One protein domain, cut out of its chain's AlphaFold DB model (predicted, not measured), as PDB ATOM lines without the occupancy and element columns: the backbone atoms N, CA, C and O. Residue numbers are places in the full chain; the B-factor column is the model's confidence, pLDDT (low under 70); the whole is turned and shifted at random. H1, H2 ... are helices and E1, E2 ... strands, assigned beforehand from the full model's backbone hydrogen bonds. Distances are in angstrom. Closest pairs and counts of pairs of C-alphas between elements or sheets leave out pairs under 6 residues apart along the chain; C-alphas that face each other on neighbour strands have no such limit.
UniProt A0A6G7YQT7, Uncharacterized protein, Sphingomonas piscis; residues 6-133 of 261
ATOM      1  N   VAL A   6     -58.366  22.861  42.430       97.62
ATOM      2  CA  VAL A   6     -57.869  21.515  42.753       97.62
ATOM      3  C   VAL A   6     -58.653  20.417  42.032       97.62
ATOM      4  O   VAL A   6     -58.054  19.475  41.521       97.62
ATOM      5  N   TYR A   7     -59.978  20.543  41.906       96.81
ATOM      6  CA  TYR A   7     -60.788  19.515  41.248       96.81
ATOM      7  C   TYR A   7     -60.652  19.554  39.724       96.81
ATOM      8  O   TYR A   7     -60.706  18.506  39.078       96.81
ATOM      9  N   GLN A   8     -60.400  20.732  39.147       95.56
ATOM     10  CA  GLN A   8     -60.056  20.852  37.728       95.56
ATOM     11  C   GLN A   8     -58.696  20.204  37.448       95.56
ATOM     12  O   GLN A   8     -58.556  19.450  36.486       95.56
ATOM     13  N   ALA A   9     -57.719  20.429  38.328       96.69
ATOM     14  CA  ALA A   9     -56.406  19.804  38.245       96.69
ATOM     15  C   ALA A   9     -56.490  18.275  38.389       96.69
ATOM     16  O   ALA A   9     -55.958  17.564  37.539       96.69
ATOM     17  N   ILE A  10     -57.216  17.756  39.390       96.62
ATOM     18  CA  ILE A  10     -57.435  16.311  39.584       96.62
ATOM     19  C   ILE A  10     -58.079  15.685  38.341       96.62
ATOM     20  O   ILE A  10     -57.570  14.689  37.822       96.62
ATOM     21  N   SER A  11     -59.153  16.290  37.821       94.38
ATOM     22  CA  SER A  11     -59.816  15.810  36.604       94.38
ATOM     23  C   SER A  11     -58.886  15.854  35.388       94.38
ATOM     24  O   SER A  11     -58.922  14.947  34.558       94.38
ATOM     25  N   GLY A  12     -58.043  16.884  35.276       93.44
ATOM     26  CA  GLY A  12     -57.058  17.006  34.205       93.44
ATOM     27  C   GLY A  12     -55.981  15.921  34.265       93.44
ATOM     28  O   GLY A  12     -55.671  15.317  33.241       93.44
ATOM     29  N   VAL A  13     -55.462  15.618  35.461       94.88
ATOM     30  CA  VAL A  13     -54.502  14.521  35.672       94.88
ATOM     31  C   VAL A  13     -55.132  13.176  35.300       94.88
ATOM     32  O   VAL A  13     -54.509  12.384  34.591       94.88
ATOM     33  N   ALA A  14     -56.373  12.927  35.731       92.00
ATOM     34  CA  ALA A  14     -57.100  11.707  35.386       92.00
ATOM     35  C   ALA A  14     -57.287  11.567  33.864       92.00
ATOM     36  O   ALA A  14     -57.034  10.498  33.312       92.00
ATOM     37  N   ALA A  15     -57.644  12.650  33.166       86.94
ATOM     38  CA  ALA A  15     -57.787  12.654  31.710       86.94
ATOM     39  C   ALA A  15     -56.462  12.369  30.974       86.94
ATOM     40  O   ALA A  15     -56.438  11.613  29.997       86.94
ATOM     41  N   ASP A  16     -55.347  12.927  31.455       86.81
ATOM     42  CA  ASP A  16     -54.024  12.681  30.871       86.81
ATOM     43  C   ASP A  16     -53.597  11.213  31.059       86.81
ATOM     44  O   ASP A  16     -53.065  10.584  30.137       86.81
ATOM     45  N   LEU A  17     -53.885  10.633  32.228       85.62
ATOM     46  CA  LEU A  17     -53.547   9.246  32.553       85.62
ATOM     47  C   LEU A  17     -54.488   8.217  31.924       85.62
ATOM     48  O   LEU A  17     -54.024   7.123  31.603       85.62
ATOM     49  N   ALA A  18     -55.763   8.543  31.701       78.06
ATOM     50  CA  ALA A  18     -56.727   7.648  31.055       78.06
ATOM     51  C   ALA A  18     -56.245   7.188  29.669       78.06
ATOM     52  O   ALA A  18     -56.460   6.044  29.275       78.06
ATOM     53  N   ASN A  19     -55.532   8.064  28.957       65.94
ATOM     54  CA  ASN A  19     -55.021   7.786  27.616       65.94
ATOM     55  C   ASN A  19     -53.675   7.049  27.608       65.94
ATOM     56  O   ASN A  19     -53.372   6.339  26.650       65.94
ATOM     57  N   LEU A  20     -52.853   7.233  28.645       69.38
ATOM     58  CA  LEU A  20     -51.512   6.646  28.737       69.38
ATOM     59  C   LEU A  20     -51.525   5.280  29.435       69.38
ATOM     60  O   LEU A  20     -50.780   4.380  29.044       69.38
ATOM     61  N   GLY A  21     -52.359   5.145  30.470       68.25
ATOM     62  CA  GLY A  21     -52.392   4.016  31.394       68.25
ATOM     63  C   GLY A  21     -51.036   3.685  32.031       68.25
ATOM     64  O   GLY A  21     -50.033   4.390  31.880       68.25
ATOM     65  N   LEU A  22     -51.001   2.583  32.780       71.69
ATOM     66  CA  LEU A  22     -49.774   2.028  33.357       71.69
ATOM     67  C   LEU A  22     -49.729   0.516  33.150       71.69
ATOM     68  O   LEU A  22     -50.587  -0.203  33.659       71.69
ATOM     69  N   ALA A  23     -48.719   0.031  32.429       70.06
ATOM     70  CA  ALA A  23     -48.561  -1.394  32.163       70.06
ATOM     71  C   ALA A  23     -47.921  -2.140  33.336       70.06
ATOM     72  O   ALA A  23     -47.052  -1.604  34.028       70.06
ATOM     73  N   LYS A  24     -48.319  -3.401  33.533       69.62
ATOM     74  CA  LYS A  24     -47.624  -4.348  34.415       69.62
ATOM     75  C   LYS A  24     -46.380  -4.896  33.705       69.62
ATOM     76  O   LYS A  24     -46.369  -6.037  33.268       69.62
ATOM     77  N   SER A  25     -45.346  -4.076  33.526       72.06
ATOM     78  CA  SER A  25     -44.131  -4.511  32.812       72.06
ATOM     79  C   SER A  25     -43.024  -5.034  33.730       72.06
ATOM     80  O   SER A  25     -41.947  -5.362  33.244       72.06
ATOM     81  N   MET A  26     -43.245  -5.032  35.046       70.75
ATOM     82  CA  MET A  26     -42.290  -5.541  36.029       70.75
ATOM     83  C   MET A  26     -42.790  -6.863  36.581       70.75
ATOM     84  O   MET A  26     -43.988  -7.006  36.794       70.75
ATOM     85  N   ILE A  27     -41.881  -7.794  36.844       69.81
ATOM     86  CA  ILE A  27     -42.191  -9.114  37.397       69.81
ATOM     87  C   ILE A  27     -41.560  -9.194  38.783       69.81
ATOM     88  O   ILE A  27     -40.386  -8.858  38.945       69.81
ATOM     89  N   ASN A  28     -42.336  -9.595  39.788       67.19
ATOM     90  CA  ASN A  28     -41.770  -9.927  41.090       67.19
ATOM     91  C   ASN A  28     -40.995 -11.248  40.967       67.19
ATOM     92  O   ASN A  28     -41.547 -12.241  40.502       67.19
ATOM     93  N   THR A  29     -39.733 -11.266  41.386       70.38
ATOM     94  CA  THR A  29     -38.876 -12.455  41.329       70.38
ATOM     95  C   THR A  29     -39.309 -13.569  42.275       70.38
ATOM     96  O   THR A  29     -39.003 -14.722  41.998       70.38
ATOM     97  N   ASP A  30     -40.010 -13.238  43.360       65.75
ATOM     98  CA  ASP A  30     -40.368 -14.209  44.399       65.75
ATOM     99  C   ASP A  30     -41.602 -15.037  43.997       65.75
ATOM    100  O   ASP A  30     -41.604 -16.258  44.116       65.75
ATOM    101  N   ASP A  31     -42.624 -14.370  43.447       62.31
ATOM    102  CA  ASP A  31     -43.935 -14.966  43.142       62.31
ATOM    103  C   ASP A  31     -44.287 -14.947  41.641       62.31
ATOM    104  O   ASP A  31     -45.359 -15.394  41.237       62.31
ATOM    105  N   GLY A  32     -43.425 -14.377  40.793       63.81
ATOM    106  CA  GLY A  32     -43.593 -14.355  39.337       63.81
ATOM    107  C   GLY A  32     -44.719 -13.461  38.801       63.81
ATOM    108  O   GLY A  32     -44.960 -13.470  37.595       63.81
ATOM    109  N   TYR A  33     -45.415 -12.682  39.638       64.38
ATOM    110  CA  TYR A  33     -46.541 -11.857  39.182       64.38
ATOM    111  C   TYR A  33     -46.109 -10.502  38.601       64.38
ATOM    112  O   TYR A  33     -45.166  -9.856  39.072       64.38
ATOM    113  N   GLY A  34     -46.859 -10.038  37.598       67.06
ATOM    114  CA  GLY A  34     -46.678  -8.730  36.971       67.06
ATOM    115  C   GLY A  34     -47.220  -7.569  37.819       67.06
ATOM    116  O   GLY A  34     -48.377  -7.594  38.253       67.06
ATOM    117  N   TYR A  35     -46.442  -6.501  38.011       73.75
ATOM    118  CA  TYR A  35     -46.843  -5.318  38.778       73.75
ATOM    119  C   TYR A  35     -46.495  -3.990  38.095       73.75
ATOM    120  O   TYR A  35     -45.595  -3.888  37.263       73.75
ATOM    121  N   ARG A  36     -47.233  -2.940  38.476       80.44
ATOM    122  CA  ARG A  36     -46.919  -1.541  38.143       80.44
ATOM    123  C   ARG A  36     -45.917  -1.017  39.167       80.44
ATOM    124  O   ARG A  36     -46.248  -0.970  40.357       80.44
ATOM    125  N   SER A  37     -44.702  -0.672  38.753       85.81
ATOM    126  CA  SER A  37     -43.697  -0.152  39.694       85.81
ATOM    127  C   SER A  37     -44.027   1.266  40.156       85.81
ATOM    128  O   SER A  37     -44.751   2.007  39.488       85.81
ATOM    129  N   ILE A  38     -43.488   1.642  41.317       88.31
ATOM    130  CA  ILE A  38     -43.576   3.020  41.800       88.31
ATOM    131  C   ILE A  38     -42.845   3.981  40.861       88.31
ATOM    132  O   ILE A  38     -43.390   5.030  40.543       88.31
ATOM    133  N   ASP A  39     -41.691   3.590  40.323       86.31
ATOM    134  CA  ASP A  39     -40.921   4.434  39.406       86.31
ATOM    135  C   ASP A  39     -41.696   4.735  38.125       86.31
ATOM    136  O   ASP A  39     -41.688   5.863  37.639       86.31
ATOM    137  N   GLN A  40     -42.433   3.757  37.587       86.69
ATOM    138  CA  GLN A  40     -43.317   3.993  36.445       86.69
ATOM    139  C   GLN A  40     -44.420   4.992  36.770       86.69
ATOM    140  O   GLN A  40     -44.672   5.895  35.974       86.69
ATOM    141  N   LEU A  41     -45.063   4.844  37.928       89.38
ATOM    142  CA  LEU A  41     -46.096   5.769  38.374       89.38
ATOM    143  C   LEU A  41     -45.522   7.185  38.539       89.38
ATOM    144  O   LEU A  41     -46.070   8.126  37.974       89.38
ATOM    145  N   MET A  42     -44.390   7.329  39.230       90.19
ATOM    146  CA  MET A  42     -43.736   8.617  39.489       90.19
ATOM    147  C   MET A  42     -43.269   9.292  38.198       90.19
ATOM    148  O   MET A  42     -43.576  10.460  37.972       90.19
ATOM    149  N   ASN A  43     -42.602   8.555  37.307       89.38
ATOM    150  CA  ASN A  43     -42.124   9.087  36.029       89.38
ATOM    151  C   ASN A  43     -43.268   9.514  35.099       89.38
ATOM    152  O   ASN A  43     -43.086  10.403  34.270       89.38
ATOM    153  N   ARG A  44     -44.445   8.882  35.208       89.31
ATOM    154  CA  ARG A  44     -45.642   9.288  34.457       89.31
ATOM    155  C   ARG A  44     -46.343  10.478  35.104       89.31
ATOM    156  O   ARG A  44     -46.726  11.398  34.390       89.31
ATOM    157  N   LEU A  45     -46.483  10.481  36.428       92.81
ATOM    158  CA  LEU A  45     -47.168  11.544  37.162       92.81
ATOM    159  C   LEU A  45     -46.394  12.859  37.168       92.81
ATOM    160  O   LEU A  45     -47.001  13.902  36.957       92.81
ATOM    161  N   ALA A  46     -45.079  12.831  37.392       93.06
ATOM    162  CA  ALA A  46     -44.272  14.033  37.599       93.06
ATOM    163  C   ALA A  46     -44.489  15.140  36.542       93.06
ATOM    164  O   ALA A  46     -44.805  16.267  36.935       93.06
ATOM    165  N   PRO A  47     -44.394  14.872  35.220       93.00
ATOM    166  CA  PRO A  47     -44.645  15.910  34.218       93.00
ATOM    167  C   PRO A  47     -46.112  16.362  34.182       93.00
ATOM    168  O   PRO A  47     -46.376  17.548  33.994       93.00
ATOM    169  N   ILE A  48     -47.063  15.449  34.402       94.44
ATOM    170  CA  ILE A  48     -48.502  15.753  34.388       94.44
ATOM    171  C   ILE A  48     -48.861  16.676  35.557       94.44
ATOM    172  O   ILE A  48     -49.500  17.705  35.353       94.44
ATOM    173  N   LEU A  49     -48.392  16.366  36.768       96.31
ATOM    174  CA  LEU A  49     -48.618  17.179  37.966       96.31
ATOM    175  C   LEU A  49     -48.053  18.600  37.810       96.31
ATOM    176  O   LEU A  49     -48.707  19.571  38.192       96.31
ATOM    177  N   ALA A  50     -46.876  18.740  37.191       94.62
ATOM    178  CA  ALA A  50     -46.251  20.041  36.944       94.62
ATOM    179  C   ALA A  50     -47.039  20.909  35.941       94.62
ATOM    180  O   ALA A  50     -47.136  22.132  36.117       94.62
ATOM    181  N   VAL A  51     -47.605  20.286  34.900       95.06
ATOM    182  CA  VAL A  51     -48.461  20.956  33.905       95.06
ATOM    183  C   VAL A  51     -49.815  21.320  34.511       95.06
ATOM    184  O   VAL A  51     -50.257  22.455  34.359       95.06
ATOM    185  N   ARG A  52     -50.437  20.389  35.244       96.12
ATOM    186  CA  ARG A  52     -51.763  20.547  35.864       96.12
ATOM    187  C   ARG A  52     -51.758  21.345  37.168       96.12
ATOM    188  O   ARG A  52     -52.819  21.511  37.752       96.12
ATOM    189  N   LYS A  53     -50.591  21.829  37.616       96.75
ATOM    190  CA  LYS A  53     -50.421  22.618  38.850       96.75
ATOM    191  C   LYS A  53     -51.040  21.921  40.061       96.75
ATOM    192  O   LYS A  53     -51.842  22.497  40.781       96.75
ATOM    193  N   LEU A  54     -50.654  20.668  40.289       98.31
ATOM    194  CA  LEU A  54     -51.156  19.883  41.413       98.31
ATOM    195  C   LEU A  54     -50.003  19.408  42.292       98.31
ATOM    196  O   LEU A  54     -49.162  18.617  41.864       98.31
ATOM    197  N   CYS A  55     -49.976  19.880  43.534       98.00
ATOM    198  CA  CYS A  55     -49.055  19.398  44.556       98.00
ATOM    199  C   CYS A  55     -49.672  18.201  45.281       98.00
ATOM    200  O   CYS A  55     -50.874  18.192  45.534       98.00
ATOM    201  N   ILE A  56     -48.849  17.216  45.650       98.00
ATOM    202  CA  ILE A  56     -49.267  16.064  46.457       98.00
ATOM    203  C   ILE A  56     -48.391  16.025  47.701       98.00
ATOM    204  O   ILE A  56     -47.188  15.778  47.607       98.00
ATOM    205  N   LEU A  57     -48.988  16.305  48.857       97.75
ATOM    206  CA  LEU A  57     -48.275  16.512  50.113       97.75
ATOM    207  C   LEU A  57     -48.623  15.382  51.098       97.75
ATOM    208  O   LEU A  57     -49.756  15.322  51.576       97.75
ATOM    209  N   PRO A  58     -47.692  14.453  51.381       97.50
ATOM    210  CA  PRO A  58     -47.959  13.322  52.261       97.50
ATOM    211  C   PRO A  58     -47.855  13.688  53.746       97.50
ATOM    212  O   PRO A  58     -46.945  14.404  54.163       97.50
ATOM    213  N   ARG A  59     -48.724  13.092  54.567       97.81
ATOM    214  CA  ARG A  59     -48.641  13.067  56.034       97.81
ATOM    215  C   ARG A  59     -48.939  11.661  56.542       97.81
ATOM    216  O   ARG A  59     -50.010  11.119  56.282       97.81
ATOM    217  N   VAL A  60     -48.010  11.075  57.293       98.06
ATOM    218  CA  VAL A  60     -48.277   9.825  58.019       98.06
ATOM    219  C   VAL A  60     -49.109  10.174  59.247       98.06
ATOM    220  O   VAL A  60     -48.659  10.945  60.090       98.06
ATOM    221  N   LEU A  61     -50.321   9.631  59.316       98.19
ATOM    222  CA  LEU A  61     -51.238   9.838  60.434       98.19
ATOM    223  C   LEU A  61     -50.982   8.814  61.537       98.19
ATOM    224  O   LEU A  61     -50.916   9.161  62.711       98.19
ATOM    225  N   GLU A  62     -50.809   7.551  61.146       98.31
ATOM    226  CA  GLU A  62     -50.625   6.436  62.070       98.31
ATOM    227  C   GLU A  62     -49.599   5.451  61.515       98.31
ATOM    228  O   GLU A  62     -49.509   5.237  60.302       98.31
ATOM    229  N   ARG A  63     -48.843   4.828  62.422       97.75
ATOM    230  CA  ARG A  63     -47.932   3.727  62.116       97.75
ATOM    231  C   ARG A  63     -48.065   2.642  63.171       97.75
ATOM    232  O   ARG A  63     -47.735   2.873  64.333       97.75
ATOM    233  N   THR A  64     -48.436   1.445  62.743       97.50
ATOM    234  CA  THR A  64     -48.348   0.230  63.554       97.50
ATOM    235  C   THR A  64     -47.237  -0.662  63.013       97.50
ATOM    236  O   THR A  64     -46.931  -0.662  61.820       97.50
ATOM    237  N   SER A  65     -46.561  -1.371  63.915       96.38
ATOM    238  CA  SER A  65     -45.433  -2.241  63.587       96.38
ATOM    239  C   SER A  65     -45.533  -3.496  64.435       96.38
ATOM    240  O   SER A  65     -45.708  -3.399  65.648       96.38
ATOM    241  N   ALA A  66     -45.407  -4.655  63.804       94.31
ATOM    242  CA  ALA A  66     -45.387  -5.942  64.479       94.31
ATOM    243  C   ALA A  66     -44.272  -6.806  63.897       94.31
ATOM    244  O   ALA A  66     -44.055  -6.820  62.687       94.31
ATOM    245  N   GLU A  67     -43.580  -7.540  64.755       93.94
ATOM    246  CA  GLU A  67     -42.576  -8.507  64.332       93.94
ATOM    247  C   GLU A  67     -43.187  -9.907  64.288       93.94
ATOM    248  O   GLU A  67     -43.951 -10.307  65.170       93.94
ATOM    249  N   ARG A  68     -42.840 -10.670  63.255       89.19
ATOM    250  CA  ARG A  68     -43.235 -12.065  63.086       89.19
ATOM    251  C   ARG A  68     -42.002 -12.891  62.764       89.19
ATOM    252  O   ARG A  68     -41.256 -12.554  61.854       89.19
ATOM    253  N   ARG A  69     -41.819 -14.013  63.458       89.94
ATOM    254  CA  ARG A  69     -40.814 -15.010  63.070       89.94
ATOM    255  C   ARG A  69     -41.387 -15.981  62.043       89.94
ATOM    256  O   ARG A  69     -42.517 -16.453  62.203       89.94
ATOM    257  N   GLN A  70     -40.601 -16.295  61.022       86.00
ATOM    258  CA  GLN A  70     -40.875 -17.357  60.057       86.00
ATOM    259  C   GLN A  70     -39.600 -18.186  59.874       86.00
ATOM    260  O   GLN A  70     -38.713 -17.818  59.114       86.00
ATOM    261  N   GLY A  71     -39.492 -19.298  60.608       88.56
ATOM    262  CA  GLY A  71     -38.221 -20.015  60.732       88.56
ATOM    263  C   GLY A  71     -37.181 -19.148  61.445       88.56
ATOM    264  O   GLY A  71     -37.481 -18.578  62.498       88.56
ATOM    265  N   ASP A  72     -35.997 -19.025  60.847       88.75
ATOM    266  CA  ASP A  72     -34.910 -18.177  61.354       88.75
ATOM    267  C   ASP A  72     -35.070 -16.694  60.973       88.75
ATOM    268  O   ASP A  72     -34.423 -15.830  61.569       88.75
ATOM    269  N   ASP A  73     -35.970 -16.377  60.035       87.50
ATOM    270  CA  ASP A  73     -36.191 -15.009  59.571       87.50
ATOM    271  C   ASP A  73     -37.083 -14.217  60.540       87.50
ATOM    272  O   ASP A  73     -38.162 -14.663  60.956       87.50
ATOM    273  N   LEU A  74     -36.650 -12.993  60.859       90.88
ATOM    274  CA  LEU A  74     -37.459 -11.985  61.540       90.88
ATOM    275  C   LEU A  74     -38.072 -11.046  60.499       90.88
ATOM    276  O   LEU A  74     -37.370 -10.311  59.809       90.88
ATOM    277  N   LEU A  75     -39.395 -11.063  60.398       93.38
ATOM    278  CA  LEU A  75     -40.161 -10.226  59.488       93.38
ATOM    279  C   LEU A  75     -40.771  -9.062  60.259       93.38
ATOM    280  O   LEU A  75     -41.431  -9.260  61.278       93.38
ATOM    281  N   THR A  76     -40.612  -7.855  59.735       94.75
ATOM    282  CA  THR A  76     -41.293  -6.661  60.230       94.75
ATOM    283  C   THR A  76     -42.508  -6.393  59.351       94.75
ATOM    284  O   THR A  76     -42.379  -6.156  58.150       94.75
ATOM    285  N   ASN A  77     -43.695  -6.424  59.949       95.00
ATOM    286  CA  ASN A  77     -44.934  -5.960  59.340       95.00
ATOM    287  C   ASN A  77     -45.193  -4.512  59.769       95.00
ATOM    288  O   ASN A  77     -45.162  -4.209  60.963       95.00
ATOM    289  N   VAL A  78     -45.442  -3.628  58.808       97.38
ATOM    290  CA  VAL A  78     -45.810  -2.231  59.045       97.38
ATOM    291  C   VAL A  78     -47.097  -1.909  58.301       97.38
ATOM    292  O   VAL A  78     -47.159  -2.068  57.081       97.38
ATOM    293  N   THR A  79     -48.066  -1.352  59.027       97.94
ATOM    294  CA  THR A  79     -49.254  -0.707  58.459       97.94
ATOM    295  C   THR A  79     -49.178   0.791  58.744       97.94
ATOM    296  O   THR A  79     -48.920   1.223  59.872       97.94
ATOM    297  N   LEU A  80     -49.372   1.598  57.706       98.12
ATOM    298  CA  LEU A  80     -49.404   3.055  57.773       98.12
ATOM    299  C   LEU A  80     -50.776   3.558  57.347       98.12
ATOM    300  O   LEU A  80     -51.251   3.176  56.278       98.12
ATOM    301  N   LYS A  81     -51.352   4.481  58.115       98.44
ATOM    302  CA  LYS A  81     -52.423   5.355  57.630       98.44
ATOM    303  C   LYS A  81     -51.778   6.636  57.116       98.44
ATOM    304  O   LYS A  81     -51.103   7.334  57.877       98.44
ATOM    305  N   VAL A  82     -51.953   6.944  55.836       98.62
ATOM    306  CA  VAL A  82     -51.328   8.106  55.193       98.62
ATOM    307  C   VAL A  82     -52.407   8.991  54.587       98.62
ATOM    308  O   VAL A  82     -53.276   8.508  53.865       98.62
ATOM    309  N   ALA A  83     -52.333  10.286  54.873       98.50
ATOM    310  CA  ALA A  83     -53.089  11.316  54.182       98.50
ATOM    311  C   ALA A  83     -52.222  11.945  53.090       98.50
ATOM    312  O   ALA A  83     -51.054  12.262  53.320       98.50
ATOM    313  N   TYR A  84     -52.804  12.167  51.922       98.62
ATOM    314  CA  TYR A  84     -52.212  12.941  50.841       98.62
ATOM    315  C   TYR A  84     -53.095  14.153  50.585       98.62
ATOM    316  O   TYR A  84     -54.236  13.998  50.151       98.62
ATOM    317  N   ASP A  85     -52.575  15.352  50.839       98.44
ATOM    318  CA  ASP A  85     -53.256  16.577  50.429       98.44
ATOM    319  C   ASP A  85     -52.898  16.870  48.974       98.44
ATOM    320  O   ASP A  85     -51.734  17.107  48.634       98.44
ATOM    321  N   LEU A  86     -53.908  16.854  48.116       98.44
ATOM    322  CA  LEU A  86     -53.831  17.357  46.759       98.44
ATOM    323  C   LEU A  86     -54.137  18.848  46.820       98.44
ATOM    324  O   LEU A  86     -55.209  19.223  47.283       98.44
ATOM    325  N   VAL A  87     -53.197  19.691  46.400       98.44
ATOM    326  CA  VAL A  87     -53.291  21.147  46.575       98.44
ATOM    327  C   VAL A  87     -53.054  21.852  45.248       98.44
ATOM    328  O   VAL A  87     -52.036  21.623  44.591       98.44
ATOM    329  N   SER A  88     -53.979  22.733  44.882       97.88
ATOM    330  CA  SER A  88     -53.770  23.724  43.829       97.88
ATOM    331  C   SER A  88     -52.958  24.889  44.412       97.88
ATOM    332  O   SER A  88     -53.427  25.556  45.339       97.88
ATOM    333  N   PRO A  89     -51.744  25.171  43.910       96.75
ATOM    334  CA  PRO A  89     -50.945  26.295  44.380       96.75
ATOM    335  C   PRO A  89     -51.497  27.645  43.899       96.75
ATOM    336  O   PRO A  89     -51.032  28.680  44.365       96.75
ATOM    337  N   GLU A  90     -52.450  27.651  42.962       95.94
ATOM    338  CA  GLU A  90     -52.988  28.877  42.363       95.94
ATOM    339  C   GLU A  90     -54.013  29.570  43.267       95.94
ATOM    340  O   GLU A  90     -54.015  30.792  43.377       95.94
ATOM    341  N   ASP A  91     -54.864  28.792  43.937       96.00
ATOM    342  CA  ASP A  91     -55.931  29.292  44.815       96.00
ATOM    343  C   ASP A  91     -55.883  28.700  46.234       96.00
ATOM    344  O   ASP A  91     -56.714  29.043  47.075       96.00
ATOM    345  N   GLY A  92     -54.931  27.802  46.512       95.88
ATOM    346  CA  GLY A  92     -54.800  27.108  47.793       95.88
ATOM    347  C   GLY A  92     -55.896  26.072  48.057       95.88
ATOM    348  O   GLY A  92     -55.924  25.479  49.139       95.88
ATOM    349  N   SER A  93     -56.800  25.837  47.098       98.00
ATOM    350  CA  SER A  93     -57.832  24.815  47.248       98.00
ATOM    351  C   SER A  93     -57.193  23.435  47.369       98.00
ATOM    352  O   SER A  93     -56.163  23.144  46.752       98.00
ATOM    353  N   SER A  94     -57.782  22.583  48.204       97.75
ATOM    354  CA  SER A  94     -57.216  21.273  48.500       97.75
ATOM    355  C   SER A  94     -58.268  20.188  48.674       97.75
ATOM    356  O   SER A  94     -59.439  20.459  48.949       97.75
ATOM    357  N   HIS A  95     -57.829  18.948  48.483       98.06
ATOM    358  CA  HIS A  95     -58.592  17.738  48.745       98.06
ATOM    359  C   HIS A  95     -57.673  16.706  49.394       98.06
ATOM    360  O   HIS A  95     -56.566  16.481  48.909       98.06
ATOM    361  N   THR A  96     -58.118  16.071  50.474       98.31
ATOM    362  CA  THR A  96     -57.314  15.081  51.197       98.31
ATOM    363  C   THR A  96     -57.802  13.675  50.885       98.31
ATOM    364  O   THR A  96     -58.985  13.378  51.034       98.31
ATOM    365  N   VAL A  97     -56.874  12.802  50.500       97.75
ATOM    366  CA  VAL A  97     -57.121  11.367  50.316       97.75
ATOM    367  C   VAL A  97     -56.408  10.607  51.420       97.75
ATOM    368  O   VAL A  97     -55.195  10.734  51.580       97.75
ATOM    369  N   GLU A  98     -57.152   9.798  52.167       98.25
ATOM    370  CA  GLU A  98     -56.598   8.907  53.183       98.25
ATOM    371  C   GLU A  98     -56.572   7.470  52.674       98.25
ATOM    372  O   GLU A  98     -57.549   6.974  52.111       98.25
ATOM    373  N   VAL A  99     -55.450   6.788  52.884       97.69
ATOM    374  CA  VAL A  99     -55.256   5.409  52.443       97.69
ATOM    375  C   VAL A  99     -54.381   4.651  53.430       97.69
ATOM    376  O   VAL A  99     -53.539   5.236  54.120       97.69
ATOM    377  N   TYR A 100     -54.557   3.335  53.469       97.88
ATOM    378  CA  TYR A 100     -53.650   2.444  54.176       97.88
ATOM    379  C   TYR A 100     -52.583   1.889  53.233       97.88
ATOM    380  O   TYR A 100     -52.870   1.499  52.101       97.88
ATOM    381  N   GLY A 101     -51.344   1.856  53.711       96.88
ATOM    382  CA  GLY A 101     -50.240   1.153  53.075       96.88
ATOM    383  C   GLY A 101     -49.695   0.094  54.012       96.88
ATOM    384  O   GLY A 101     -49.442   0.377  55.180       96.88
ATOM    385  N   GLU A 102     -49.492  -1.108  53.493       96.00
ATOM    386  CA  GLU A 102     -49.048  -2.255  54.280       96.00
ATOM    387  C   GLU A 102     -47.835  -2.896  53.622       96.00
ATOM    388  O   GLU A 102     -47.739  -2.963  52.392       96.00
ATOM    389  N   ALA A 103     -46.890  -3.348  54.440       94.00
ATOM    390  CA  ALA A 103     -45.731  -4.071  53.954       94.00
ATOM    391  C   ALA A 103     -45.191  -5.050  54.988       94.00
ATOM    392  O   ALA A 103     -45.051  -4.733  56.166       94.00
ATOM    393  N   LEU A 104     -44.792  -6.212  54.479       91.88
ATOM    394  CA  LEU A 104     -43.998  -7.203  55.183       91.88
ATOM    395  C   LEU A 104     -42.586  -7.184  54.598       91.88
ATOM    396  O   LEU A 104     -42.416  -7.241  53.378       91.88
ATOM    397  N   ASP A 105     -41.574  -7.082  55.451       90.94
ATOM    398  CA  ASP A 105     -40.182  -7.035  55.015       90.94
ATOM    399  C   ASP A 105     -39.266  -7.770  55.993       90.94
ATOM    400  O   ASP A 105     -39.454  -7.707  57.204       90.94
ATOM    401  N   ARG A 106     -38.264  -8.467  55.456       88.50
ATOM    402  CA  ARG A 106     -37.241  -9.186  56.236       88.50
ATOM    403  C   ARG A 106     -36.062  -8.308  56.667       88.50
ATOM    404  O   ARG A 106     -35.138  -8.801  57.303       88.50
ATOM    405  N   SER A 107     -36.042  -7.037  56.267       83.06
ATOM    406  CA  SER A 107     -35.001  -6.077  56.621       83.06
ATOM    407  C   SER A 107     -35.611  -4.777  57.161       83.06
ATOM    408  O   SER A 107     -36.756  -4.710  57.607       83.06
ATOM    409  N   ASP A 108     -34.819  -3.713  57.141       86.00
ATOM    410  CA  ASP A 108     -35.173  -2.350  57.521       86.00
ATOM    411  C   ASP A 108     -36.114  -1.620  56.530       86.00
ATOM    412  O   ASP A 108     -36.300  -0.405  56.653       86.00
ATOM    413  N   LYS A 109     -36.703  -2.298  55.526       91.88
ATOM    414  CA  LYS A 109     -37.469  -1.641  54.445       91.88
ATOM    415  C   LYS A 109     -38.989  -1.745  54.574       91.88
ATOM    416  O   LYS A 109     -39.691  -1.258  53.687       91.88
ATOM    417  N   ALA A 110     -39.517  -2.274  55.679       93.56
ATOM    418  CA  ALA A 110     -40.966  -2.377  55.892       93.56
ATOM    419  C   ALA A 110     -41.679  -1.012  55.771       93.56
ATOM    420  O   ALA A 110     -42.586  -0.850  54.960       93.56
ATOM    421  N   THR A 111     -41.221   0.014  56.497       96.44
ATOM    422  CA  THR A 111     -41.828   1.359  56.450       96.44
ATOM    423  C   THR A 111     -41.791   2.009  55.053       96.44
ATOM    424  O   THR A 111     -42.845   2.444  54.584       96.44
ATOM    425  N   PRO A 112     -40.647   2.093  54.337       95.12
ATOM    426  CA  PRO A 112     -40.634   2.672  52.989       95.12
ATOM    427  C   PRO A 112     -41.443   1.855  51.965       95.12
ATOM    428  O   PRO A 112     -42.041   2.439  51.057       95.12
ATOM    429  N   LYS A 113     -41.536   0.526  52.122       93.75
ATOM    430  CA  LYS A 113     -42.436  -0.303  51.305       93.75
ATOM    431  C   LYS A 113     -43.907   0.011  51.581       93.75
ATOM    432  O   LYS A 113     -44.664   0.176  50.627       93.75
ATOM    433  N   ALA A 114     -44.294   0.185  52.845       96.31
ATOM    434  CA  ALA A 114     -45.657   0.566  53.217       96.31
ATOM    435  C   ALA A 114     -46.030   1.956  52.666       96.31
ATOM    436  O   ALA A 114     -47.103   2.120  52.090       96.31
ATOM    437  N   LEU A 115     -45.118   2.938  52.732       96.75
ATOM    438  CA  LEU A 115     -45.310   4.256  52.102       96.75
ATOM    439  C   LEU A 115     -45.498   4.151  50.584       96.75
ATOM    440  O   LEU A 115     -46.351   4.827  50.009       96.75
ATOM    441  N   THR A 116     -44.718   3.286  49.936       95.81
ATOM    442  CA  THR A 116     -44.834   3.032  48.496       95.81
ATOM    443  C   THR A 116     -46.186   2.407  48.146       95.81
ATOM    444  O   THR A 116     -46.808   2.798  47.156       95.81
ATOM    445  N   ALA A 117     -46.656   1.456  48.958       94.81
ATOM    446  CA  ALA A 117     -47.960   0.823  48.794       94.81
ATOM    447  C   ALA A 117     -49.103   1.842  48.945       94.81
ATOM    448  O   ALA A 117     -49.944   1.932  48.050       94.81
ATOM    449  N   ALA A 118     -49.068   2.661  50.005       97.06
ATOM    450  CA  ALA A 118     -50.025   3.744  50.234       97.06
ATOM    451  C   ALA A 118     -50.071   4.714  49.046       97.06
ATOM    452  O   ALA A 118     -51.135   4.945  48.474       97.06
ATOM    453  N   TYR A 119     -48.914   5.227  48.611       97.00
ATOM    454  CA  TYR A 119     -48.861   6.198  47.518       97.00
ATOM    455  C   TYR A 119     -49.423   5.613  46.223       97.00
ATOM    456  O   TYR A 119     -50.251   6.237  45.563       97.00
ATOM    457  N   LYS A 120     -49.033   4.380  45.874       94.06
ATOM    458  CA  LYS A 120     -49.577   3.702  44.694       94.06
ATOM    459  C   LYS A 120     -51.094   3.577  44.772       94.06
ATOM    460  O   LYS A 120     -51.761   3.916  43.800       94.06
ATOM    461  N   ALA A 121     -51.632   3.103  45.893       93.12
ATOM    462  CA  ALA A 121     -53.072   2.946  46.060       93.12
ATOM    463  C   ALA A 121     -53.803   4.292  45.920       93.12
ATOM    464  O   ALA A 121     -54.718   4.392  45.100       93.12
ATOM    465  N   ALA A 122     -53.333   5.336  46.614       96.12
ATOM    466  CA  ALA A 122     -53.917   6.673  46.542       96.12
ATOM    467  C   ALA A 122     -53.942   7.214  45.110       96.12
ATOM    468  O   ALA A 122     -54.996   7.618  44.627       96.12
ATOM    469  N   MET A 123     -52.810   7.202  44.400       95.62
ATOM    470  CA  MET A 123     -52.734   7.799  43.062       95.62
ATOM    471  C   MET A 123     -53.544   7.018  42.027       95.62
ATOM    472  O   MET A 123     -54.202   7.612  41.174       95.62
ATOM    473  N   LEU A 124     -53.509   5.684  42.095       91.88
ATOM    474  CA  LEU A 124     -54.232   4.835  41.151       91.88
ATOM    475  C   LEU A 124     -55.750   4.999  41.289       91.88
ATOM    476  O   LEU A 124     -56.434   5.041  40.268       91.88
ATOM    477  N   GLN A 125     -56.256   5.107  42.520       91.94
ATOM    478  CA  GLN A 125     -57.681   5.310  42.790       91.94
ATOM    479  C   GLN A 125     -58.114   6.749  42.502       91.94
ATOM    480  O   GLN A 125     -59.102   6.952  41.806       91.94
ATOM    481  N   THR A 126     -57.346   7.742  42.964       94.94
ATOM    482  CA  THR A 126     -57.691   9.167  42.803       94.94
ATOM    483  C   THR A 126     -57.772   9.576  41.334       94.94
ATOM    484  O   THR A 126     -58.649  10.349  40.960       94.94
ATOM    485  N   PHE A 127     -56.877   9.054  40.490       94.31
ATOM    486  CA  PHE A 127     -56.826   9.404  39.068       94.31
ATOM    487  C   PHE A 127     -57.393   8.325  38.140       94.31
ATOM    488  O   PHE A 127     -57.212   8.423  36.927       94.31
ATOM    489  N   CYS A 128     -58.043   7.292  38.690       88.88
ATOM    490  CA  CYS A 128     -58.635   6.181  37.936       88.88
ATOM    491  C   CYS A 128     -57.687   5.586  36.878       88.88
ATOM    492  O   CYS A 128     -58.080   5.350  35.736       88.88
ATOM    493  N   VAL A 129     -56.413   5.377  37.229       85.00
ATOM    494  CA  VAL A 129     -55.375   5.049  36.240       85.00
ATOM    495  C   VAL A 129     -55.575   3.631  35.691       85.00
ATOM    496  O   VAL A 129     -55.379   2.656  36.437       85.00
ATOM    497  N   PRO A 130     -55.893   3.473  34.389       79.31
ATOM    498  CA  PRO A 130     -56.155   2.163  33.819       79.31
ATOM    499  C   PRO A 130     -54.876   1.323  33.750       79.31
ATOM    500  O   PRO A 130     -53.753   1.834  33.642       79.31
ATOM    501  N   VAL A 131     -55.040   0.003  33.807       73.44
ATOM    502  CA  VAL A 131     -53.953  -0.934  33.504       73.44
ATOM    503  C   VAL A 131     -53.753  -0.931  31.987       73.44
ATOM    504  O   VAL A 131     -54.687  -1.214  31.243       73.44
ATOM    505  N   ALA A 132     -52.558  -0.566  31.521       63.94
ATOM    506  CA  ALA A 132     -52.232  -0.579  30.096       63.94
ATOM    507  C   ALA A 132     -51.715  -1.963  29.678       63.94
ATOM    508  O   ALA A 132     -50.800  -2.498  30.297       63.94
ATOM    509  N   GLY A 133     -52.263  -2.520  28.599       55.72
ATOM    510  CA  GLY A 133     -51.960  -3.888  28.177       55.72
ATOM    511  C   GLY A 133     -52.843  -4.903  28.905       55.72
ATOM    512  O   GLY A 133     -52.961  -4.889  30.126       55.72
TER     513      GLY A 133
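What this domain is: This is residues 6 to 133 of the 261 residues of an uncharacterized protein of Sphingomonas piscis (UniProt A0A6G7YQT7). A long, twisted sheet of three strands curls round H3, with H1 at one end of the sheet and H2 on the side of H3 away from it. The printed part has 128 residues, in the order H1 H2 E1 E2 E3 H3, of mixed class; the antiparallel sheet, in the order E1 E2 E3, is a meander, each strand the antiparallel neighbour of the one before. It is flat in outline, spanning 53 by 34 by 17 A, and only just compact, close to loose, with a radius of gyration of the C-alphas of 16.3 A.

How they stand to each other: Start at E2, residues 73 to 87, the inner strand. It forms hairpins with E1, residues 55 to 70, where N 59 and O 83 are 2.8 A apart, and with E3, residues 94 to 105, where N 80 and O 101 are 2.8 A apart. E1 bends by 63 degrees at residue 62. Look next at H3, residues 110 to 126, which is on the sheet; its closest C-alphas to E3 are Ala 118 and Gly 101, 3.9 A. H2, residues 38 to 51, only just touches H3, with 3 pairs of C-alphas within 8 A, the closest Ile 38 and Lys 120 at 6.7 A; the tilt is steep, 49 degrees, the same way. H1, residues 6 to 20, only just touches H2, with 3 such pairs, the closest Val 13 and Ile 48 at 6.3 A. Every O i to N i+4 pair is within hydrogen-bond range in H3, 9 of 11 in H1 and 8 of 10 in H2.

Where its parts are: Find C-alpha 55 at (-49.055, 19.398, 44.556); from there E1 runs 40.7 A. E2 measures 42.1 A, E3 33.7 A, H1 21.4 A and H2 20.2 A. H3 runs 24.2 A to C-alpha 126 at (-57.691, 9.167, 42.803).

The domain as a whole: The printed part has no cut. The link from H1 to H2 is long, 17 residues, and pLDDT is under 70 at, among others, residues 30 to 34.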